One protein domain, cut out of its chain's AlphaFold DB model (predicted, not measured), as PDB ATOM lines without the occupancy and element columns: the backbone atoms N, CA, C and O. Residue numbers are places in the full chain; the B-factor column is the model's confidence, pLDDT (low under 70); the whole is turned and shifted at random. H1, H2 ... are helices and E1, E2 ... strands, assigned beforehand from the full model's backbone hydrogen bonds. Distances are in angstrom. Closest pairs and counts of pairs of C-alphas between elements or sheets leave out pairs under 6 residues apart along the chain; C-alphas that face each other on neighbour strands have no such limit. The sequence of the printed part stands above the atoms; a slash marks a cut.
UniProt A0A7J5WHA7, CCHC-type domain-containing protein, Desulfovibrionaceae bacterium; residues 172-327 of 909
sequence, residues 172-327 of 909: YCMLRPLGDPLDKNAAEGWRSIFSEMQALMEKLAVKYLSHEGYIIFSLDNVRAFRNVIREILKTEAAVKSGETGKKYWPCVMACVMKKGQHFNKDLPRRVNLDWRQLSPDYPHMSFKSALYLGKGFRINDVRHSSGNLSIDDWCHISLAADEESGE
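This is residues 172 to 327 of the 909 residues of the protein "CCHC-type domain-containing protein" of Desulfovibrionaceae bacterium (UniProt A0A7J5WHA7). A strongly twisted sheet of seven strands forms a wall, and the helices H1, H2 and H4 cover one of its faces, making two layers, one of strands and one of helices. The sheet curls round H4, while the small helix H3 only grazes it. The printed part has 156 residues, with four named helices and seven named strands in the order E1, H1, E2, E3, H2, E4, H3, E5, H4, E6, E7. The sheet is mixed, in the order E2, E3, E1, E4, E5, E7, E6, and the class is mixed, helices and strands. The whole is compact, with a radius of gyration of the C-alphas of 15.4 A and spans of 44 by 43 by 33 A.

E1, residues 172 to 177, is an inner strand, antiparallel to its neighbours E3, residues 214 to 219, and E4, residues 251 to 257. N 175 and O 215 are 2.9 A apart, and N 174 and O 254 are 2.9 A apart, both within hydrogen-bond range. H1, residues 184 to 203, is on the sheet over E3 and E1 at a height of 8.9 A, and runs along the strands, at 4 degrees to E1 on the local plane. Edge strand E2, residues 208 to 211, forms a hairpin with E3, with N 209 and O 216 at 2.8 A. H2, residues 222 to 240, is on the same face as H1. H1 and H2 touch through residues 193 to 200 and 231 to 239 alone, opposite ways at a steep tilt of 41 degrees; their closest C-alphas are those of Met 197 and Ile 232, 7.5 A apart. H3, residues 267 to 270, only grazes the sheet with residues 267 to 268 and is apart from H1, H2 and H4, residues 287 to 293. E5, residues 283 to 286, is parallel to E4, with N 284 and O 253 at 2.9 A. H4 touches H2, about perpendicular at 88 degrees; the closest C-alphas are those of Arg 226 and Leu 293, 5.3 A apart. E7, residues 314 to 319, is antiparallel to E5, with N 285 and O 315 at 2.9 A, and forms a hairpin with edge strand E6, residues 297 to 301, with N 298 and O 318 at 2.8 A. E1, H1, E2; E3, H2, E4; and E5, H4, E6 are split strand-helix-strand units, two strands that run the same way with another between them, each with a right-handed crossover. E4, H3, E5 is a strand-helix-strand unit, its strands parallel neighbours, with a left-handed crossover. In H1 and H2 every O i to N i+4 pair is within hydrogen-bond range; in H4 2 of 3 are, and H3 is too short for such a pair.

E1 begins at C-alpha 172, (-5.150, 11.217, -28.329), and is 17.2 A long. H1 measures 28.8 A, E2 10.2 A and E3 16.0 A. H2 measures 27.1 A and begins at C-alpha 222, (-13.063, 2.199, -29.366). E4, the longest strand by residues, measures 20.4 A; H3 measures 5.1 A, E5 10.2 A, H4 10.1 A and E6 13.3 A. E7 measures 17.0 A and ends at C-alpha 319, (-24.890, 13.963, -29.640).

The two C-alphas farthest apart are those of Asp 266 and Gly 326, at 44.5 A. The printed part has no cut. The links from H3 to E5 and from E6 to E7 are long, with 12 residues each. The mean pLDDT of the printed part is 84.9, and residues 303 to 308 and 321 to 327 are under 70.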
ATOM      1  N   TYR A 172      -5.525  10.119 -29.197       95.56
ATOM      2  CA  TYR A 172      -5.150  11.217 -28.329       95.56
ATOM      3  C   TYR A 172      -6.136  12.353 -28.522       95.56
ATOM      4  O   TYR A 172      -6.413  12.772 -29.647       95.56
ATOM      5  N   CYS A 173      -6.648  12.845 -27.409       95.38
ATOM      6  CA  CYS A 173      -7.593  13.940 -27.371       95.38
ATOM      7  C   CYS A 173      -6.937  15.137 -26.702       95.38
ATOM      8  O   CYS A 173      -6.173  14.985 -25.749       95.38
ATOM      9  N   MET A 174      -7.226  16.321 -27.221       94.75
ATOM     10  CA  MET A 174      -6.676  17.583 -26.753       94.75
ATOM     11  C   MET A 174      -7.823  18.567 -26.584       94.75
ATOM     12  O   MET A 174      -8.580  18.782 -27.528       94.75
ATOM     13  N   LEU A 175      -7.927  19.162 -25.401       93.38
ATOM     14  CA  LEU A 175      -8.911  20.180 -25.051       93.38
ATOM     15  C   LEU A 175      -8.176  21.458 -24.643       93.38
ATOM     16  O   LEU A 175      -7.212  21.385 -23.879       93.38
ATOM     17  N   ARG A 176      -8.630  22.616 -25.126       91.25
ATOM     18  CA  ARG A 176      -8.056  23.928 -24.794       91.25
ATOM     19  C   ARG A 176      -9.154  24.995 -24.672       91.25
ATOM     20  O   ARG A 176     -10.035  25.023 -25.531       91.25
ATOM     21  N   PRO A 177      -9.084  25.919 -23.695       91.19
ATOM     22  CA  PRO A 177      -9.995  27.058 -23.623       91.19
ATOM     23  C   PRO A 177      -9.716  28.080 -24.731       91.19
ATOM     24  O   PRO A 177      -8.566  28.313 -25.120       91.19
ATOM     25  N   LEU A 178     -10.766  28.743 -25.208       88.75
ATOM     26  CA  LEU A 178     -10.624  29.907 -26.082       88.75
ATOM     27  C   LEU A 178     -10.238  31.164 -25.289       88.75
ATOM     28  O   LEU A 178     -10.565  31.296 -24.114       88.75
ATOM     29  N   GLY A 179      -9.562  32.107 -25.946       82.25
ATOM     30  CA  GLY A 179      -9.113  33.364 -25.340       82.25
ATOM     31  C   GLY A 179      -7.644  33.371 -24.910       82.25
ATOM     32  O   GLY A 179      -6.932  32.370 -25.029       82.25
ATOM     33  N   ASP A 180      -7.189  34.539 -24.458       79.38
ATOM     34  CA  ASP A 180      -5.827  34.748 -23.964       79.38
ATOM     35  C   ASP A 180      -5.689  34.188 -22.533       79.38
ATOM     36  O   ASP A 180      -6.426  34.619 -21.645       79.38
ATOM     37  N   PRO A 181      -4.753  33.255 -22.266       77.94
ATOM     38  CA  PRO A 181      -4.487  32.754 -20.919       77.94
ATOM     39  C   PRO A 181      -4.088  33.828 -19.896       77.94
ATOM     40  O   PRO A 181      -4.198  33.581 -18.694       77.94
ATOM     41  N   LEU A 182      -3.587  34.983 -20.349       81.50
ATOM     42  CA  LEU A 182      -3.218  36.106 -19.483       81.50
ATOM     43  C   LEU A 182      -4.435  36.919 -19.019       81.50
ATOM     44  O   LEU A 182      -4.342  37.631 -18.017       81.50
ATOM     45  N   ASP A 183      -5.577  36.802 -19.704       83.50
ATOM     46  CA  ASP A 183      -6.808  37.474 -19.302       83.50
ATOM     47  C   ASP A 183      -7.406  36.833 -18.041       83.50
ATOM     48  O   ASP A 183      -7.526  35.612 -17.906       83.50
ATOM     49  N   LYS A 184      -7.835  37.681 -17.101       86.12
ATOM     50  CA  LYS A 184      -8.367  37.231 -15.811       86.12
ATOM     51  C   LYS A 184      -9.665  36.437 -15.977       86.12
ATOM     52  O   LYS A 184      -9.834  35.417 -15.310       86.12
ATOM     53  N   ASN A 185     -10.572  36.881 -16.851       84.50
ATOM     54  CA  ASN A 185     -11.850  36.200 -17.054       84.50
ATOM     55  C   ASN A 185     -11.651  34.843 -17.727       84.50
ATOM     56  O   ASN A 185     -12.295  33.876 -17.313       84.50
ATOM     57  N   ALA A 186     -10.743  34.775 -18.704       85.69
ATOM     58  CA  ALA A 186     -10.359  33.537 -19.366       85.69
ATOM     59  C   ALA A 186      -9.699  32.551 -18.401       85.69
ATOM     60  O   ALA A 186     -10.094  31.386 -18.349       85.69
ATOM     61  N   ALA A 187      -8.763  33.010 -17.568       86.88
ATOM     62  CA  ALA A 187      -8.119  32.169 -16.563       86.88
ATOM     63  C   ALA A 187      -9.119  31.629 -15.523       86.88
ATOM     64  O   ALA A 187      -9.053  30.458 -15.145       86.88
ATOM     65  N   GLU A 188     -10.060  32.456 -15.059       89.00
ATOM     66  CA  GLU A 188     -11.122  32.032 -14.138       89.00
ATOM     67  C   GLU A 188     -12.105  31.052 -14.789       89.00
ATOM     68  O   GLU A 188     -12.437  30.027 -14.189       89.00
ATOM     69  N   GLY A 189     -12.549  31.337 -16.018       89.00
ATOM     70  CA  GLY A 189     -13.435  30.459 -16.783       89.00
ATOM     71  C   GLY A 189     -12.793  29.103 -17.067       89.00
ATOM     72  O   GLY A 189     -13.401  28.062 -16.821       89.00
ATOM     73  N   TRP A 190     -11.524  29.099 -17.477       91.06
ATOM     74  CA  TRP A 190     -10.772  27.868 -17.691       91.06
ATOM     75  C   TRP A 190     -10.623  27.045 -16.416       91.06
ATOM     76  O   TRP A 190     -10.867  25.847 -16.451       91.06
ATOM     77  N   ARG A 191     -10.281  27.657 -15.274       90.62
ATOM     78  CA  ARG A 191     -10.190  26.930 -13.990       90.62
ATOM     79  C   ARG A 191     -11.494  26.212 -13.641       90.62
ATOM     80  O   ARG A 191     -11.452  25.096 -13.128       90.62
ATOM     81  N   SER A 192     -12.629  26.847 -13.928       90.88
ATOM     82  CA  SER A 192     -13.961  26.281 -13.713       90.88
ATOM     83  C   SER A 192     -14.178  25.027 -14.571       90.88
ATOM     84  O   SER A 192     -14.403  23.948 -14.022       90.88
ATOM     85  N   ILE A 193     -13.994  25.132 -15.891       91.31
ATOM     86  CA  ILE A 193     -14.147  24.000 -16.823       91.31
ATOM     87  C   ILE A 193     -13.115  22.899 -16.570       91.31
ATOM     88  O   ILE A 193     -13.460  21.721 -16.539       91.31
ATOM     89  N   PHE A 194     -11.856  23.270 -16.340       92.25
ATOM     90  CA  PHE A 194     -10.780  22.331 -16.039       92.25
ATOM     91  C   PHE A 194     -11.129  21.455 -14.836       92.25
ATOM     92  O   PHE A 194     -10.871  20.259 -14.879       92.25
ATOM     93  N   SER A 195     -11.744  22.021 -13.789       92.19
ATOM     94  CA  SER A 195     -12.120  21.249 -12.600       92.19
ATOM     95  C   SER A 195     -13.172  20.171 -12.891       92.19
ATOM     96  O   SER A 195     -13.034  19.046 -12.412       92.19
ATOM     97  N   GLU A 196     -14.158  20.472 -13.740       93.38
ATOM     98  CA  GLU A 196     -15.175  19.508 -14.183       93.38
ATOM     99  C   GLU A 196     -14.565  18.425 -15.082       93.38
ATOM    100  O   GLU A 196     -14.793  17.231 -14.886       93.38
ATOM    101  N   MET A 197     -13.716  18.831 -16.031       92.50
ATOM    102  CA  MET A 197     -13.040  17.897 -16.934       92.50
ATOM    103  C   MET A 197     -12.070  16.988 -16.181       92.50
ATOM    104  O   MET A 197     -12.010  15.793 -16.454       92.50
ATOM    105  N   GLN A 198     -11.344  17.519 -15.197       92.06
ATOM    106  CA  GLN A 198     -10.463  16.733 -14.342       92.06
ATOM    107  C   GLN A 198     -11.252  15.688 -13.544       92.06
ATOM    108  O   GLN A 198     -10.888  14.512 -13.569       92.06
ATOM    109  N   ALA A 199     -12.348  16.089 -12.892       93.19
ATOM    110  CA  ALA A 199     -13.205  15.169 -12.149       93.19
ATOM    111  C   ALA A 199     -13.764  14.057 -13.055       93.19
ATOM    112  O   ALA A 199     -13.813  12.889 -12.658       93.19
ATOM    113  N   LEU A 200     -14.126  14.395 -14.298       94.00
ATOM    114  CA  LEU A 200     -14.560  13.422 -15.297       94.00
ATOM    115  C   LEU A 200     -13.441  12.437 -15.673       94.00
ATOM    116  O   LEU A 200     -13.679  11.226 -15.699       94.00
ATOM    117  N   MET A 201     -12.227  12.927 -15.943       93.88
ATOM    118  CA  MET A 201     -11.085  12.069 -16.290       93.88
ATOM    119  C   MET A 201     -10.724  11.114 -15.146       93.88
ATOM    120  O   MET A 201     -10.466   9.936 -15.394       93.88
ATOM    121  N   GLU A 202     -10.755  11.591 -13.899       93.56
ATOM    122  CA  GLU A 202     -10.505  10.777 -12.702       93.56
ATOM    123  C   GLU A 202     -11.588   9.706 -12.514       93.56
ATOM    124  O   GLU A 202     -11.267   8.529 -12.338       93.56
ATOM    125  N   LYS A 203     -12.870  10.078 -12.651       95.06
ATOM    126  CA  LYS A 203     -14.012   9.148 -12.586       95.06
ATOM    127  C   LYS A 203     -13.918   8.036 -13.634       95.06
ATOM    128  O   LYS A 203     -14.288   6.897 -13.356       95.06
ATOM    129  N   LEU A 204     -13.458   8.363 -14.842       94.56
ATOM    130  CA  LEU A 204     -13.332   7.420 -15.955       94.56
ATOM    131  C   LEU A 204     -11.967   6.708 -16.008       94.56
ATOM    132  O   LEU A 204     -11.739   5.929 -16.934       94.56
ATOM    133  N   ALA A 205     -11.081   6.951 -15.033       93.75
ATOM    134  CA  ALA A 205      -9.724   6.405 -14.966       93.75
ATOM    135  C   ALA A 205      -8.892   6.650 -16.245       93.75
ATOM    136  O   ALA A 205      -8.112   5.799 -16.679       93.75
ATOM    137  N   VAL A 206      -9.054   7.824 -16.862       94.31
ATOM    138  CA  VAL A 206      -8.363   8.200 -18.100       94.31
ATOM    139  C   VAL A 206      -7.024   8.862 -17.781       94.31
ATOM    140  O   VAL A 206      -6.943   9.817 -17.008       94.31
ATOM    141  N   LYS A 207      -5.950   8.399 -18.429       92.94
ATOM    142  CA  LYS A 207      -4.629   9.027 -18.321       92.94
ATOM    143  C   LYS A 207      -4.622  10.375 -19.046       92.94
ATOM    144  O   LYS A 207      -4.828  10.417 -20.261       92.94
ATOM    145  N   TYR A 208      -4.292  11.446 -18.326       94.69
ATOM    146  CA  TYR A 208      -4.198  12.798 -18.876       94.69
ATOM    147  C   TYR A 208      -2.918  13.531 -18.445       94.69
ATOM    148  O   TYR A 208      -2.228  13.134 -17.506       94.69
ATOM    149  N   LEU A 209      -2.585  14.596 -19.169       93.81
ATOM    150  CA  LEU A 209      -1.530  15.552 -18.857       93.81
ATOM    151  C   LEU A 209      -2.034  16.975 -19.115       93.81
ATOM    152  O   LEU A 209      -2.839  17.200 -20.017       93.81
ATOM    153  N   SER A 210      -1.570  17.928 -18.308       89.69
ATOM    154  CA  SER A 210      -1.914  19.346 -18.431       89.69
ATOM    155  C   SER A 210      -0.665  20.159 -18.765       89.69
ATOM    156  O   SER A 210       0.366  20.021 -18.095       89.69
ATOM    157  N   HIS A 211      -0.718  20.962 -19.829       86.12
ATOM    158  CA  HIS A 211       0.411  21.785 -20.270       86.12
ATOM    159  C   HIS A 211      -0.030  22.957 -21.154       86.12
ATOM    160  O   HIS A 211      -0.808  22.753 -22.073       86.12
ATOM    161  N   GLU A 212       0.484  24.170 -20.902       82.25
ATOM    162  CA  GLU A 212       0.217  25.376 -21.720       82.25
ATOM    163  C   GLU A 212      -1.284  25.624 -22.006       82.25
ATOM    164  O   GLU A 212      -1.672  26.034 -23.094       82.25
ATOM    165  N   GLY A 213      -2.153  25.347 -21.027       83.06
ATOM    166  CA  GLY A 213      -3.606  25.493 -21.184       83.06
ATOM    167  C   GLY A 213      -4.296  24.342 -21.927       83.06
ATOM    168  O   GLY A 213      -5.506  24.393 -22.105       83.06
ATOM    169  N   TYR A 214      -3.573  23.293 -22.320       89.56
ATOM    170  CA  TYR A 214      -4.149  22.067 -22.870       89.56
ATOM    171  C   TYR A 214      -4.368  21.009 -21.787       89.56
ATOM    172  O   TYR A 214      -3.487  20.780 -20.956       89.56
ATOM    173  N   ILE A 215      -5.488  20.293 -21.872       93.56
ATOM    174  CA  ILE A 215      -5.634  18.939 -21.324       93.56
ATOM    175  C   ILE A 215      -5.427  17.968 -22.483       93.56
ATOM    176  O   ILE A 215      -6.159  18.018 -23.469       93.56
ATOM    177  N   ILE A 216      -4.452  17.073 -22.363       94.88
ATOM    178  CA  ILE A 216      -4.201  16.017 -23.345       94.88
ATOM    179  C   ILE A 216      -4.433  14.676 -22.673       94.88
ATOM    180  O   ILE A 216      -3.860  14.411 -21.619       94.88
ATOM    181  N   PHE A 217      -5.238  13.812 -23.275       95.19
ATOM    182  CA  PHE A 217      -5.576  12.517 -22.698       95.19
ATOM    183  C   PHE A 217      -5.548  11.389 -23.726       95.19
ATOM    184  O   PHE A 217      -5.681  11.609 -24.931       95.19
ATOM    185  N   SER A 218      -5.292  10.177 -23.235       94.44
ATOM    186  CA  SER A 218      -5.119   8.969 -24.045       94.44
ATOM    187  C   SER A 218      -6.321   8.051 -23.907       94.44
ATOM    188  O   SER A 218      -6.722   7.720 -22.793       94.44
ATOM    189  N   LEU A 219      -6.848   7.599 -25.041       94.62
ATOM    190  CA  LEU A 219      -7.948   6.646 -25.129       94.62
ATOM    191  C   LEU A 219      -7.459   5.413 -25.880       94.62
ATOM    192  O   LEU A 219      -7.008   5.509 -27.020       94.62
ATOM    193  N   ASP A 220      -7.499   4.257 -25.229       89.69
ATOM    194  CA  ASP A 220      -6.744   3.081 -25.679       89.69
ATOM    195  C   ASP A 220      -7.571   2.094 -26.515       89.69
ATOM    196  O   ASP A 220      -7.020   1.120 -27.008       89.69
ATOM    197  N   ASN A 221      -8.882   2.316 -26.657       89.00
ATOM    198  CA  ASN A 221      -9.773   1.471 -27.456       89.00
ATOM    199  C   ASN A 221     -11.070   2.203 -27.851       89.00
ATOM    200  O   ASN A 221     -11.420   3.241 -27.281       89.00
ATOM    201  N   VAL A 222     -11.810   1.634 -28.814       89.75
ATOM    202  CA  VAL A 222     -13.063   2.199 -29.366       89.75
ATOM    203  C   VAL A 222     -14.126   2.407 -28.277       89.75
ATOM    204  O   VAL A 222     -14.876   3.382 -28.310       89.75
ATOM    205  N   ARG A 223     -14.201   1.511 -27.284       89.25
ATOM    206  CA  ARG A 223     -15.190   1.597 -26.195       89.25
ATOM    207  C   ARG A 223     -14.913   2.788 -25.280       89.25
ATOM    208  O   ARG A 223     -15.837   3.539 -24.977       89.25
ATOM    209  N   ALA A 224     -13.658   2.969 -24.869       91.75
ATOM    210  CA  ALA A 224     -13.214   4.122 -24.094       91.75
ATOM    211  C   ALA A 224     -13.439   5.414 -24.883       91.75
ATOM    212  O   ALA A 224     -13.978   6.369 -24.334       91.75
ATOM    213  N   PHE A 225     -13.130   5.405 -26.183       93.62
ATOM    214  CA  PHE A 225     -13.382   6.535 -27.070       93.62
ATOM    215  C   PHE A 225     -14.857   6.945 -27.095       93.62
ATOM    216  O   PHE A 225     -15.188   8.070 -26.730       93.62
ATOM    217  N   ARG A 226     -15.765   6.011 -27.395       93.00
ATOM    218  CA  ARG A 226     -17.216   6.258 -27.377       93.00
ATOM    219  C   ARG A 226     -17.714   6.778 -26.031       93.00
ATOM    220  O   ARG A 226     -18.530   7.693 -25.993       93.00
ATOM    221  N   ASN A 227     -17.275   6.164 -24.933       93.50
ATOM    222  CA  ASN A 227     -17.763   6.519 -23.605       93.50
ATOM    223  C   ASN A 227     -17.298   7.918 -23.186       93.50
ATOM    224  O   ASN A 227     -18.114   8.744 -22.796       93.50
ATOM    225  N   VAL A 228     -16.000   8.198 -23.319       95.06
ATOM    226  CA  VAL A 228     -15.414   9.471 -22.885       95.06
ATOM    227  C   VAL A 228     -15.945  10.633 -23.720       95.06
ATOM    228  O   VAL A 228     -16.333  11.645 -23.147       95.06
ATOM    229  N   ILE A 229     -16.048  10.486 -25.046       95.50
ATOM    230  CA  ILE A 229     -16.602  11.541 -25.912       95.50
ATOM    231  C   ILE A 229     -18.061  11.855 -25.555       95.50
ATOM    232  O   ILE A 229     -18.442  13.022 -25.509       95.50
ATOM    233  N   ARG A 230     -18.875  10.834 -25.250       94.75
ATOM    234  CA  ARG A 230     -20.264  11.036 -24.811       94.75
ATOM    235  C   ARG A 230     -20.342  11.803 -23.497       94.75
ATOM    236  O   ARG A 230     -21.149  12.717 -23.381       94.75
ATOM    237  N   GLU A 231     -19.543  11.409 -22.511       94.56
ATOM    238  CA  GLU A 231     -19.580  12.043 -21.194       94.56
ATOM    239  C   GLU A 231     -19.029  13.473 -21.235       94.56
ATOM    240  O   GLU A 231     -19.610  14.336 -20.592       94.56
ATOM    241  N   ILE A 232     -18.005  13.763 -22.052       93.50
ATOM    242  CA  ILE A 232     -17.525  15.140 -22.270       93.50
ATOM    243  C   ILE A 232     -18.650  16.022 -22.812       93.50
ATOM    244  O   ILE A 232     -18.955  17.044 -22.206       93.50
ATOM    245  N   LEU A 233     -19.318  15.599 -23.893       91.81
ATOM    246  CA  LEU A 233     -20.417  16.361 -24.498       91.81
ATOM    247  C   LEU A 233     -21.568  16.608 -23.506       91.81
ATOM    248  O   LEU A 233     -22.154  17.689 -23.490       91.81
ATOM    249  N   LYS A 234     -21.882  15.629 -22.645       91.62
ATOM    250  CA  LYS A 234     -22.877  15.795 -21.573       91.62
ATOM    251  C   LYS A 234     -22.420  16.780 -20.498       91.62
ATOM    252  O   LYS A 234     -23.217  17.606 -20.063       91.62
ATOM    253  N   THR A 235     -21.163  16.700 -20.064       91.19
ATOM    254  CA  THR A 235     -20.601  17.621 -19.069       91.19
ATOM    255  C   THR A 235     -20.578  19.052 -19.601       91.19
ATOM    256  O   THR A 235     -20.994  19.961 -18.888       91.19
ATOM    257  N   GLU A 236     -20.164  19.266 -20.852       87.88
ATOM    258  CA  GLU A 236     -20.191  20.591 -21.487       87.88
ATOM    259  C   GLU A 236     -21.617  21.154 -21.549       87.88
ATOM    260  O   GLU A 236     -21.839  22.297 -21.145       87.88
ATOM    261  N   ALA A 237     -22.597  20.337 -21.952       86.56
ATOM    262  CA  ALA A 237     -24.005  20.732 -21.968       86.56
ATOM    263  C   ALA A 237     -24.531  21.117 -20.570       86.56
ATOM    264  O   ALA A 237     -25.158  22.166 -20.430       86.56
ATOM    265  N   ALA A 238     -24.221  20.329 -19.533       88.06
ATOM    266  CA  ALA A 238     -24.646  20.590 -18.153       88.06
ATOM    267  C   ALA A 238     -23.988  21.842 -17.544       88.06
ATOM    268  O   ALA A 238     -24.591  22.565 -16.748       88.06
ATOM    269  N   VAL A 239     -22.733  22.134 -17.905       88.81
ATOM    270  CA  VAL A 239     -22.089  23.390 -17.494       88.81
ATOM    271  C   VAL A 239     -22.721  24.579 -18.213       88.81
ATOM    272  O   VAL A 239     -22.965  25.610 -17.589       88.81
ATOM    273  N   LYS A 240     -23.031  24.437 -19.505       85.38
ATOM    274  CA  LYS A 240     -23.652  25.494 -20.308       85.38
ATOM    275  C   LYS A 240     -25.084  25.814 -19.861       85.38
ATOM    276  O   LYS A 240     -25.449  26.987 -19.837       85.38
ATOM    277  N   SER A 241     -25.869  24.814 -19.450       84.56
ATOM    278  CA  SER A 241     -27.219  25.002 -18.889       84.56
ATOM    279  C   SER A 241     -27.218  25.576 -17.465       84.56
ATOM    280  O   SER A 241     -28.261  26.003 -16.968       84.56
ATOM    281  N   GLY A 242     -26.056  25.619 -16.805       84.75
ATOM    282  CA  GLY A 242     -25.899  26.107 -15.437       84.75
ATOM    283  C   GLY A 242     -26.236  25.078 -14.353       84.75
ATOM    284  O   GLY A 242     -26.183  25.422 -13.172       84.75
ATOM    285  N   GLU A 243     -26.525  23.821 -14.707       85.06
ATOM    286  CA  GLU A 243     -26.866  22.744 -13.760       85.06
ATOM    287  C   GLU A 243     -25.767  22.481 -12.725       85.06
ATOM    288  O   GLU A 243     -26.043  22.165 -11.569       85.06
ATOM    289  N   THR A 244     -24.506  22.649 -13.121       81.88
ATOM    290  CA  THR A 244     -23.343  22.447 -12.242       81.88
ATOM    291  C   THR A 244     -23.066  23.640 -11.320       81.88
ATOM    292  O   THR A 244     -22.224  23.550 -10.426       81.88
ATOM    293  N   GLY A 245     -23.719  24.791 -11.544       83.50
ATOM    294  CA  GLY A 245     -23.422  26.057 -10.861       83.50
ATOM    295  C   GLY A 245     -22.033  26.636 -11.173       83.50
ATOM    296  O   GLY A 245     -21.610  27.613 -10.552       83.50
ATOM    297  N   LYS A 246     -21.297  26.035 -12.115       86.19
ATOM    298  CA  LYS A 246     -19.966  26.462 -12.546       86.19
ATOM    299  C   LYS A 246     -20.055  27.531 -13.628       86.19
ATOM    300  O   LYS A 246     -20.981  27.557 -14.431       86.19
ATOM    301  N   LYS A 247     -19.046  28.406 -13.686       87.12
ATOM    302  CA  LYS A 247     -18.921  29.382 -14.774       87.12
ATOM    303  C   LYS A 247     -18.538  28.639 -16.054       87.12
ATOM    304  O   LYS A 247     -17.498  27.980 -16.082       87.12
ATOM    305  N   TYR A 248     -19.368  28.765 -17.085       89.56
ATOM    306  CA  TYR A 248     -19.089  28.236 -18.417       89.56
ATOM    307  C   TYR A 248     -17.970  29.029 -19.108       89.56
ATOM    308  O   TYR A 248     -17.883  30.257 -18.974       89.56
ATOM    309  N   TRP A 249     -17.123  28.319 -19.855       91.94
ATOM    310  CA  TRP A 249     -16.109  28.909 -20.720       91.94
ATOM    311  C   TRP A 249     -15.920  28.061 -21.991       91.94
ATOM    312  O   TRP A 249     -15.705  26.855 -21.862       91.94
ATOM    313  N   PRO A 250     -15.957  28.658 -23.197       90.94
ATOM    314  CA  PRO A 250     -15.849  27.919 -24.453       90.94
ATOM    315  C   PRO A 250     -14.508  27.196 -24.593       90.94
ATOM    316  O   PRO A 250     -13.441  27.792 -24.385       90.94
ATOM    317  N   CYS A 251     -14.552  25.928 -24.999       91.06
ATOM    318  CA  CYS A 251     -13.357  25.115 -25.222       91.06
ATOM    319  C   CYS A 251     -13.369  24.483 -26.614       91.06
ATOM    320  O   CYS A 251     -14.413  24.117 -27.131       91.06
ATOM    321  N   VAL A 252     -12.199  24.334 -27.233       91.62
ATOM    322  CA  VAL A 252     -12.042  23.595 -28.492       91.62
ATOM    323  C   VAL A 252     -11.390  22.251 -28.223       91.62
ATOM    324  O   VAL A 252     -10.445  22.153 -27.434       91.62
ATOM    325  N   MET A 253     -11.886  21.221 -28.903       92.88
ATOM    326  CA  MET A 253     -11.434  19.850 -28.724       92.88
ATOM    327  C   MET A 253     -11.087  19.203 -30.060       92.88
ATOM    328  O   MET A 253     -11.859  19.287 -31.012       92.88
ATOM    329  N   ALA A 254      -9.954  18.505 -30.108       94.12
ATOM    330  CA  ALA A 254      -9.542  17.709 -31.258       94.12
ATOM    331  C   ALA A 254      -9.086  16.306 -30.838       94.12
ATOM    332  O   ALA A 254      -8.379  16.143 -29.839       94.12
ATOM    333  N   CYS A 255      -9.455  15.299 -31.627       95.06
ATOM    334  CA  CYS A 255      -9.120  13.894 -31.424       95.06
ATOM    335  C   CYS A 255      -8.386  13.354 -32.651       95.06
ATOM    336  O   CYS A 255      -8.904  13.407 -33.766       95.06
ATOM    337  N   VAL A 256      -7.207  12.777 -32.438       93.56
ATOM    338  CA  VAL A 256      -6.396  12.152 -33.489       93.56
ATOM    339  C   VAL A 256      -6.089  10.705 -33.149       93.56
ATOM    340  O   VAL A 256      -5.936  10.352 -31.981       93.56
ATOM    341  N   MET A 257      -5.967   9.862 -34.171       91.25
ATOM    342  CA  MET A 257      -5.507   8.482 -34.010       91.25
ATOM    343  C   MET A 257      -4.084   8.451 -33.426       91.25
ATOM    344  O   MET A 257      -3.237   9.269 -33.779       91.25
ATOM    345  N   LYS A 258      -3.788   7.472 -32.564       90.88
ATOM    346  CA  LYS A 258      -2.454   7.306 -31.955       90.88
ATOM    347  C   LYS A 258      -1.358   6.911 -32.937       90.88
ATOM    348  O   LYS A 258      -0.184   7.142 -32.657       90.88
ATOM    349  N   LYS A 259      -1.714   6.258 -34.048       84.12
ATOM    350  CA  LYS A 259      -0.756   5.744 -35.036       84.12
ATOM    351  C   LYS A 259       0.140   6.892 -35.523       84.12
ATOM    352  O   LYS A 259      -0.355   7.882 -36.047       84.12
ATOM    353  N   GLY A 260       1.453   6.765 -35.315       80.81
ATOM    354  CA  GLY A 260       2.439   7.792 -35.682       80.81
ATOM    355  C   GLY A 260       2.551   8.984 -34.716       80.81
ATOM    356  O   GLY A 260       3.265   9.935 -35.018       80.81
ATOM    357  N   GLN A 261       1.881   8.949 -33.561       85.75
ATOM    358  CA  GLN A 261       1.892  10.022 -32.562       85.75
ATOM    359  C   GLN A 261       2.395   9.522 -31.200       85.75
ATOM    360  O   GLN A 261       2.382   8.329 -30.902       85.75
ATOM    361  N   HIS A 262       2.819  10.450 -30.335       87.25
ATOM    362  CA  HIS A 262       3.284  10.126 -28.978       87.25
ATOM    363  C   HIS A 262       2.532  10.934 -27.926       87.25
ATOM    364  O   HIS A 262       2.303  12.126 -28.121       87.25
ATOM    365  N   PHE A 263       2.230  10.308 -26.790       90.69
ATOM    366  CA  PHE A 263       1.600  10.969 -25.651       90.69
ATOM    367  C   PHE A 263       2.601  11.855 -24.899       90.69
ATOM    368  O   PHE A 263       3.301  11.392 -23.997       90.69
ATOM    369  N   ASN A 264       2.704  13.123 -25.292       91.38
ATOM    370  CA  ASN A 264       3.575  14.104 -24.654       91.38
ATOM    371  C   ASN A 264       3.023  15.533 -24.801       91.38
ATOM    372  O   ASN A 264       1.994  15.762 -25.436       91.38
ATOM    373  N   LYS A 265       3.740  16.489 -24.205       89.06
ATOM    374  CA  LYS A 265       3.403  17.918 -24.187       89.06
ATOM    375  C   LYS A 265       3.450  18.589 -25.569       89.06
ATOM    376  O   LYS A 265       2.740  19.563 -25.782       89.06
ATOM    377  N   ASP A 266       4.214  18.038 -26.512       87.62
ATOM    378  CA  ASP A 266       4.413  18.602 -27.855       87.62
ATOM    379  C   ASP A 266       3.356  18.151 -28.875       87.62
ATOM    380  O   ASP A 266       3.384  18.569 -30.034       87.62
ATOM    381  N   LEU A 267       2.426  17.273 -28.486       88.94
ATOM    382  CA  LEU A 267       1.390  16.758 -29.384       88.94
ATOM    383  C   LEU A 267       0.574  17.865 -30.089       88.94
ATOM    384  O   LEU A 267       0.445  17.774 -31.310       88.94
ATOM    385  N   PRO A 268       0.094  18.937 -29.420       87.44
ATOM    386  CA  PRO A 268      -0.728  19.954 -30.080       87.44
ATOM    387  C   PRO A 268       0.004  20.689 -31.206       87.44
ATOM    388  O   PRO A 268      -0.622  21.080 -32.189       87.44
ATOM    389  N   ARG A 269       1.332  20.839 -31.090       85.62
ATOM    390  CA  ARG A 269       2.179  21.461 -32.120       85.62
ATOM    391  C   ARG A 269       2.395  20.533 -33.320       85.62
ATOM    392  O   ARG A 269       2.521  21.011 -34.439       85.62
ATOM    393  N   ARG A 270       2.397  19.211 -33.108       85.12
ATOM    394  CA  ARG A 270       2.573  18.201 -34.170       85.12
ATOM    395  C   ARG A 270       1.316  17.940 -34.995       85.12
ATOM    396  O   ARG A 270       1.428  17.500 -36.131       85.12
ATOM    397  N   VAL A 271       0.134  18.194 -34.435       81.06
ATOM    398  CA  VAL A 271      -1.152  17.881 -35.081       81.06
ATOM    399  C   VAL A 271      -1.549  18.899 -36.177       81.06
ATOM    400  O   VAL A 271      -2.523  18.671 -36.879       81.06
ATOM    401  N   ASN A 272      -0.767  19.967 -36.397       73.38
ATOM    402  CA  ASN A 272      -0.930  20.963 -37.477       73.38
ATOM    403  C   ASN A 272      -2.392  21.384 -37.755       73.38
ATOM    404  O   ASN A 272      -2.839  21.435 -38.899       73.38
ATOM    405  N   LEU A 273      -3.144  21.651 -36.685       79.75
ATOM    406  CA  LEU A 273      -4.514  22.155 -36.740       79.75
ATOM    407  C   LEU A 273      -4.534  23.665 -36.552       79.75
ATOM    408  O   LEU A 273      -3.880  24.184 -35.641       79.75
ATOM    409  N   ASP A 274      -5.378  24.355 -37.318       77.75
ATOM    410  CA  ASP A 274      -5.741  25.728 -36.989       77.75
ATOM    411  C   ASP A 274      -6.796  25.751 -35.870       77.75
ATOM    412  O   ASP A 274      -8.008  25.753 -36.087       77.75
ATOM    413  N   TRP A 275      -6.311  25.801 -34.630       80.56
ATOM    414  CA  TRP A 275      -7.132  25.901 -33.422       80.56
ATOM    415  C   TRP A 275      -8.044  27.140 -33.390       80.56
ATOM    416  O   TRP A 275      -8.976  27.188 -32.584       80.56
ATOM    417  N   ARG A 276      -7.795  28.156 -34.231       72.31
ATOM    418  CA  ARG A 276      -8.622  29.372 -34.315       72.31
ATOM    419  C   ARG A 276      -9.902  29.164 -35.120       72.31
ATOM    420  O   ARG A 276     -10.832  29.946 -34.955       72.31
ATOM    421  N   GLN A 277      -9.965  28.119 -35.940       75.00
ATOM    422  CA  GLN A 277     -11.118  27.832 -36.798       75.00
ATOM    423  C   GLN A 277     -12.060  26.783 -36.205       75.00
ATOM    424  O   GLN A 277     -13.231  26.743 -36.559       75.00
ATOM    425  N   LEU A 278     -11.583  25.979 -35.246       83.44
ATOM    426  CA  LEU A 278     -12.419  24.972 -34.594       83.44
ATOM    427  C   LEU A 278     -13.599  25.625 -33.867       83.44
ATOM    428  O   LEU A 278     -13.431  26.628 -33.152       83.44
ATOM    429  N   SER A 279     -14.778  25.028 -34.037       84.50
ATOM    430  CA  SER A 279     -15.974  25.385 -33.283       84.50
ATOM    431  C   SER A 279     -15.807  24.991 -31.812       84.50
ATOM    432  O   SER A 279     -15.253  23.930 -31.517       84.50
ATOM    433  N   PRO A 280     -16.249  25.828 -30.865       87.94
ATOM    434  CA  PRO A 280     -16.228  25.459 -29.456       87.94
ATOM    435  C   PRO A 280     -17.237  24.341 -29.155       87.94
ATOM    436  O   PRO A 280     -18.239  24.199 -29.857       87.94
ATOM    437  N   ASP A 281     -16.961  23.596 -28.088       84.62
ATOM    438  CA  ASP A 281     -17.829  22.606 -27.432       84.62
ATOM    439  C   ASP A 281     -18.233  21.413 -28.313       84.62
ATOM    440  O   ASP A 281     -19.207  20.705 -28.054       84.62
ATOM    441  N   TYR A 282     -17.469  21.182 -29.382       88.12
ATOM    442  CA  TYR A 282     -17.595  19.998 -30.218       88.12
ATOM    443  C   TYR A 282     -16.235  19.313 -30.390       88.12
ATOM    444  O   TYR A 282     -15.248  19.956 -30.767       88.12
ATOM    445  N   PRO A 283     -16.157  17.988 -30.183       92.31
ATOM    446  CA  PRO A 283     -14.993  17.197 -30.543       92.31
ATOM    447  C   PRO A 283     -14.802  17.173 -32.061       92.31
ATOM    448  O   PRO A 283     -15.665  16.686 -32.793       92.31
ATOM    449  N   HIS A 284     -13.653  17.660 -32.523       92.31
ATOM    450  CA  HIS A 284     -13.236  17.601 -33.921       92.31
ATOM    451  C   HIS A 284     -12.372  16.362 -34.158       92.31
ATOM    452  O   HIS A 284     -11.522  16.029 -33.333       92.31
ATOM    453  N   MET A 285     -12.577  15.659 -35.268       93.06
ATOM    454  CA  MET A 285     -11.836  14.441 -35.614       93.06
ATOM    455  C   MET A 285     -11.976  14.102 -37.098       93.06
ATOM    456  O   MET A 285     -12.826  14.668 -37.777       93.06
ATOM    457  N   SER A 286     -11.197  13.147 -37.608       91.81
ATOM    458  CA  SER A 286     -11.399  12.654 -38.977       91.81
ATOM    459  C   SER A 286     -12.740  11.926 -39.144       91.81
ATOM    460  O   SER A 286     -13.218  11.305 -38.186       91.81
ATOM    461  N   PHE A 287     -13.318  11.910 -40.353       91.12
ATOM    462  CA  PHE A 287     -14.518  11.104 -40.640       91.12
ATOM    463  C   PHE A 287     -14.324   9.628 -40.269       91.12
ATOM    464  O   PHE A 287     -15.225   9.010 -39.700       91.12
ATOM    465  N   LYS A 288     -13.125   9.072 -40.492       91.38
ATOM    466  CA  LYS A 288     -12.755   7.726 -40.024       91.38
ATOM    467  C   LYS A 288     -12.976   7.557 -38.515       91.38
ATOM    468  O   LYS A 288     -13.597   6.587 -38.083       91.38
ATOM    469  N   SER A 289     -12.489   8.502 -37.708       93.50
ATOM    470  CA  SER A 289     -12.654   8.479 -36.247       93.50
ATOM    471  C   SER A 289     -14.117   8.639 -35.839       93.50
ATOM    472  O   SER A 289     -14.600   7.912 -34.975       93.50
ATOM    473  N   ALA A 290     -14.839   9.536 -36.505       93.06
ATOM    474  CA  ALA A 290     -16.255   9.773 -36.271       93.06
ATOM    475  C   ALA A 290     -17.114   8.524 -36.509       93.06
ATOM    476  O   ALA A 290     -17.969   8.196 -35.688       93.06
ATOM    477  N   LEU A 291     -16.843   7.767 -37.576       91.62
ATOM    478  CA  LEU A 291     -17.555   6.520 -37.866       91.62
ATOM    479  C   LEU A 291     -17.351   5.470 -36.768       91.62
ATOM    480  O   LEU A 291     -18.287   4.742 -36.431       91.62
ATOM    481  N   TYR A 292     -16.177   5.432 -36.128       91.69
ATOM    482  CA  TYR A 292     -15.958   4.548 -34.982       91.69
ATOM    483  C   TYR A 292     -16.835   4.883 -33.777       91.69
ATOM    484  O   TYR A 292     -17.031   3.995 -32.949       91.69
ATOM    485  N   LEU A 293     -17.401   6.086 -33.650       91.50
ATOM    486  CA  LEU A 293     -18.295   6.417 -32.537       91.50
ATOM    487  C   LEU A 293     -19.650   5.695 -32.628       91.50
ATOM    488  O   LEU A 293     -20.181   5.253 -31.606       91.50
ATOM    489  N   GLY A 294     -20.158   5.481 -33.844       85.88
ATOM    490  CA  GLY A 294     -21.387   4.729 -34.102       85.88
ATOM    491  C   GLY A 294     -22.665   5.410 -33.594       85.88
ATOM    492  O   GLY A 294     -22.771   6.634 -33.556       85.88
ATOM    493  N   LYS A 295     -23.670   4.599 -33.226       83.75
ATOM    494  CA  LYS A 295     -25.008   5.074 -32.827       83.75
ATOM    495  C   LYS A 295     -24.963   6.003 -31.600       83.75
ATOM    496  O   LYS A 295     -24.218   5.759 -30.649       83.75
ATOM    497  N   GLY A 296     -25.814   7.031 -31.610       84.38
ATOM    498  CA  GLY A 296     -25.921   8.054 -30.557       84.38
ATOM    499  C   GLY A 296     -25.082   9.312 -30.804       84.38
ATOM    500  O   GLY A 296     -25.137  10.249 -30.011       84.38
ATOM    501  N   PHE A 297     -24.329   9.352 -31.902       89.50
ATOM    502  CA  PHE A 297     -23.570  10.518 -32.340       89.50
ATOM    503  C   PHE A 297     -24.035  10.965 -33.722       89.50
ATOM    504  O   PHE A 297     -24.431  10.143 -34.550       89.50
ATOM    505  N   ARG A 298     -23.958  12.269 -33.973       87.56
ATOM    506  CA  ARG A 298     -24.216  12.889 -35.270       87.56
ATOM    507  C   ARG A 298     -22.909  13.471 -35.801       87.56
ATOM    508  O   ARG A 298     -22.222  14.208 -35.094       87.56
ATOM    509  N   ILE A 299     -22.585  13.118 -37.042       87.00
ATOM    510  CA  ILE A 299     -21.419  13.632 -37.766       87.00
ATOM    511  C   ILE A 299     -21.839  14.896 -38.509       87.00
ATOM    512  O   ILE A 299     -22.839  14.896 -39.228       87.00
ATOM    513  N   ASN A 300     -21.065  15.963 -38.350       82.25
ATOM    514  CA  ASN A 300     -21.318  17.247 -38.983       82.25
ATOM    515  C   ASN A 300     -20.074  17.693 -39.769       82.25
ATOM    516  O   ASN A 300     -18.943  17.575 -39.293       82.25
ATOM    517  N   ASP A 301     -20.288  18.215 -40.977       75.69
ATOM    518  CA  ASP A 301     -19.204  18.677 -41.850       75.69
ATOM    519  C   ASP A 301     -18.491  19.904 -41.285       75.69
ATOM    520  O   ASP A 301     -19.134  20.825 -40.776       75.69
ATOM    521  N   VAL A 302     -17.170  19.955 -41.457       70.81
ATOM    522  CA  VAL A 302     -16.383  21.182 -41.295       70.81
ATOM    523  C   VAL A 302     -16.235  21.812 -42.681       70.81
ATOM    524  O   VAL A 302     -15.656  21.214 -43.584       70.81
ATOM    525  N   ARG A 303     -16.793  23.011 -42.884       60.88
ATOM    526  CA  ARG A 303     -16.988  23.619 -44.217       60.88
ATOM    527  C   ARG A 303     -15.738  24.299 -44.803       60.88
ATOM    528  O   ARG A 303     -15.850  25.015 -45.791       60.88
ATOM    529  N   HIS A 304     -14.555  24.085 -44.228       51.81
ATOM    530  CA  HIS A 304     -13.313  24.730 -44.675       51.81
ATOM    531  C   HIS A 304     -12.661  24.065 -45.903       51.81
ATOM    532  O   HIS A 304     -11.769  24.659 -46.506       51.81
ATOM    533  N   SER A 305     -13.087  22.863 -46.311       45.25
ATOM    534  CA  SER A 305     -12.533  22.170 -47.481       45.25
ATOM    535  C   SER A 305     -13.406  22.377 -48.724       45.25
ATOM    536  O   SER A 305     -14.463  21.781 -48.904       45.25
ATOM    537  N   SER A 306     -12.942  23.224 -49.640       43.78
ATOM    538  CA  SER A 306     -13.547  23.479 -50.956       43.78
ATOM    539  C   SER A 306     -13.214  22.386 -51.996       43.78
ATOM    540  O   SER A 306     -13.079  22.673 -53.184       43.78
ATOM    541  N   GLY A 307     -13.074  21.125 -51.563       52.78
ATOM    542  CA  GLY A 307     -12.618  19.999 -52.391       52.78
ATOM    543  C   GLY A 307     -13.455  18.722 -52.252       52.78
ATOM    544  O   GLY A 307     -14.438  18.678 -51.515       52.78
ATOM    545  N   ASN A 308     -13.050  17.668 -52.972       60.97
ATOM    546  CA  ASN A 308     -13.595  16.319 -52.785       60.97
ATOM    547  C   ASN A 308     -13.231  15.840 -51.378       60.97
ATOM    548  O   ASN A 308     -12.049  15.672 -51.084       60.97
ATOM    549  N   LEU A 309     -14.240  15.636 -50.532       71.88
ATOM    550  CA  LEU A 309     -14.029  15.189 -49.161       71.88
ATOM    551  C   LEU A 309     -13.361  13.803 -49.144       71.88
ATOM    552  O   LEU A 309     -13.741  12.899 -49.891       71.88
ATOM    553  N   SER A 310     -12.381  13.639 -48.264       83.31
ATOM    554  CA  SER A 310     -11.712  12.378 -47.956       83.31
ATOM    555  C   SER A 310     -12.157  11.843 -46.595       83.31
ATOM    556  O   SER A 310     -12.608  12.582 -45.723       83.31
ATOM    557  N   ILE A 311     -11.984  10.541 -46.370       86.56
ATOM    558  CA  ILE A 311     -12.270   9.896 -45.079       86.56
ATOM    559  C   ILE A 311     -11.368  10.403 -43.936       86.56
ATOM    560  O   ILE A 311     -11.705  10.268 -42.756       86.56
ATOM    561  N   ASP A 312     -10.218  10.975 -44.287       86.00
ATOM    562  CA  ASP A 312      -9.259  11.547 -43.342       86.00
ATOM    563  C   ASP A 312      -9.516  13.034 -43.058       86.00
ATOM    564  O   ASP A 312      -8.916  13.584 -42.131       86.00
ATOM    565  N   ASP A 313     -10.437  13.666 -43.794       85.44
ATOM    566  CA  ASP A 313     -10.818  15.055 -43.556       85.44
ATOM    567  C   ASP A 313     -11.546  15.217 -42.221       85.44
ATOM    568  O   ASP A 313     -12.153  14.287 -41.678       85.44
ATOM    569  N   TRP A 314     -11.477  16.436 -41.693       86.25
ATOM    570  CA  TRP A 314     -12.020  16.784 -40.392       86.25
ATOM    571  C   TRP A 314     -13.536  16.981 -40.434       86.25
ATOM    572  O   TRP A 314     -14.099  17.615 -41.321       86.25
ATOM    573  N   CYS A 315     -14.183  16.479 -39.395       86.81
ATOM    574  CA  CYS A 315     -15.577  16.686 -39.057       86.81
ATOM    575  C   CYS A 315     -15.665  17.014 -37.562       86.81
ATOM    576  O   CYS A 315     -14.680  16.900 -36.826       86.81
ATOM    577  N   HIS A 316     -16.841  17.409 -37.097       87.81
ATOM    578  CA  HIS A 316     -17.097  17.537 -35.667       87.81
ATOM    579  C   HIS A 316     -18.344  16.757 -35.276       87.81
ATOM    580  O   HIS A 316     -19.188  16.413 -36.110       87.81
ATOM    581  N   ILE A 317     -18.423  16.438 -33.989       89.56
ATOM    582  CA  ILE A 317     -19.405  15.508 -33.453       89.56
ATOM    583  C   ILE A 317     -20.331  16.215 -32.483       89.56
ATOM    584  O   ILE A 317     -19.877  16.884 -31.560       89.56
ATOM    585  N   SER A 318     -21.629  15.980 -32.643       87.44
ATOM    586  CA  SER A 318     -22.628  16.277 -31.620       87.44
ATOM    587  C   SER A 318     -23.296  14.987 -31.148       87.44
ATOM    588  O   SER A 318     -23.231  13.949 -31.812       87.44
ATOM    589  N   LEU A 319     -23.969  15.036 -30.000       86.88
ATOM    590  CA  LEU A 319     -24.890  13.963 -29.640       86.88
ATOM    591  C   LEU A 319     -26.072  13.991 -30.615       86.88
ATOM    592  O   LEU A 319     -26.518  15.064 -31.033       86.88
ATOM    593  N   ALA A 320     -26.550  12.816 -31.018       77.62
ATOM    594  CA  ALA A 320     -27.875  12.740 -31.614       77.62
ATOM    595  C   ALA A 320     -28.857  13.153 -30.509       77.62
ATOM    596  O   ALA A 320     -28.780  12.595 -29.416       77.62
ATOM    597  N   ALA A 321     -29.695  14.167 -30.747       61.75
ATOM    598  CA  ALA A 321     -30.775  14.462 -29.814       61.75
ATOM    599  C   ALA A 321     -31.574  13.169 -29.626       61.75
ATOM    600  O   ALA A 321     -31.908  12.523 -30.625       61.75
ATOM    601  N   ASP A 322     -31.829  12.766 -28.380       42.97
ATOM    602  CA  ASP A 322     -32.832  11.739 -28.137       42.97
ATOM    603  C   ASP A 322     -34.112  12.243 -28.814       42.97
ATOM    604  O   ASP A 322     -34.532  13.379 -28.582       42.97
ATOM    605  N   GLU A 323     -34.723  11.426 -29.674       39.91
ATOM    606  CA  GLU A 323     -35.998  11.731 -30.347       39.91
ATOM    607  C   GLU A 323     -37.123  12.105 -29.344       39.91
ATOM    608  O   GLU A 323     -38.208  12.527 -29.739       39.91
ATOM    609  N   GLU A 324     -36.855  11.998 -28.037       31.66
ATOM    610  CA  GLU A 324     -37.697  12.371 -26.906       31.66
ATOM    611  C   GLU A 324     -37.849  13.885 -26.665       31.66
ATOM    612  O   GLU A 324     -38.832  14.274 -26.034       31.66
ATOM    613  N   SER A 325     -36.958  14.767 -27.147       37.12
ATOM    614  CA  SER A 325     -37.093  16.210 -26.850       37.12
ATOM    615  C   SER A 325     -38.173  16.936 -27.662       37.12
ATOM    616  O   SER A 325     -38.477  18.085 -27.352       37.12
ATOM    617  N   GLY A 326     -38.793  16.294 -28.660       34.06
ATOM    618  CA  GLY A 326     -39.999  16.785 -29.353       34.06
ATOM    619  C   GLY A 326     -39.869  18.115 -30.119       34.06
ATOM    620  O   GLY A 326     -40.777  18.479 -30.867       34.06
ATOM    621  N   GLU A 327     -38.763  18.843 -29.980       41.06
ATOM    622  CA  GLU A 327     -38.473  20.043 -30.751       41.06
ATOM    623  C   GLU A 327     -37.877  19.621 -32.095       41.06
ATOM    624  O   GLU A 327     -36.721  19.208 -32.193       41.06
TER     625      GLU A 327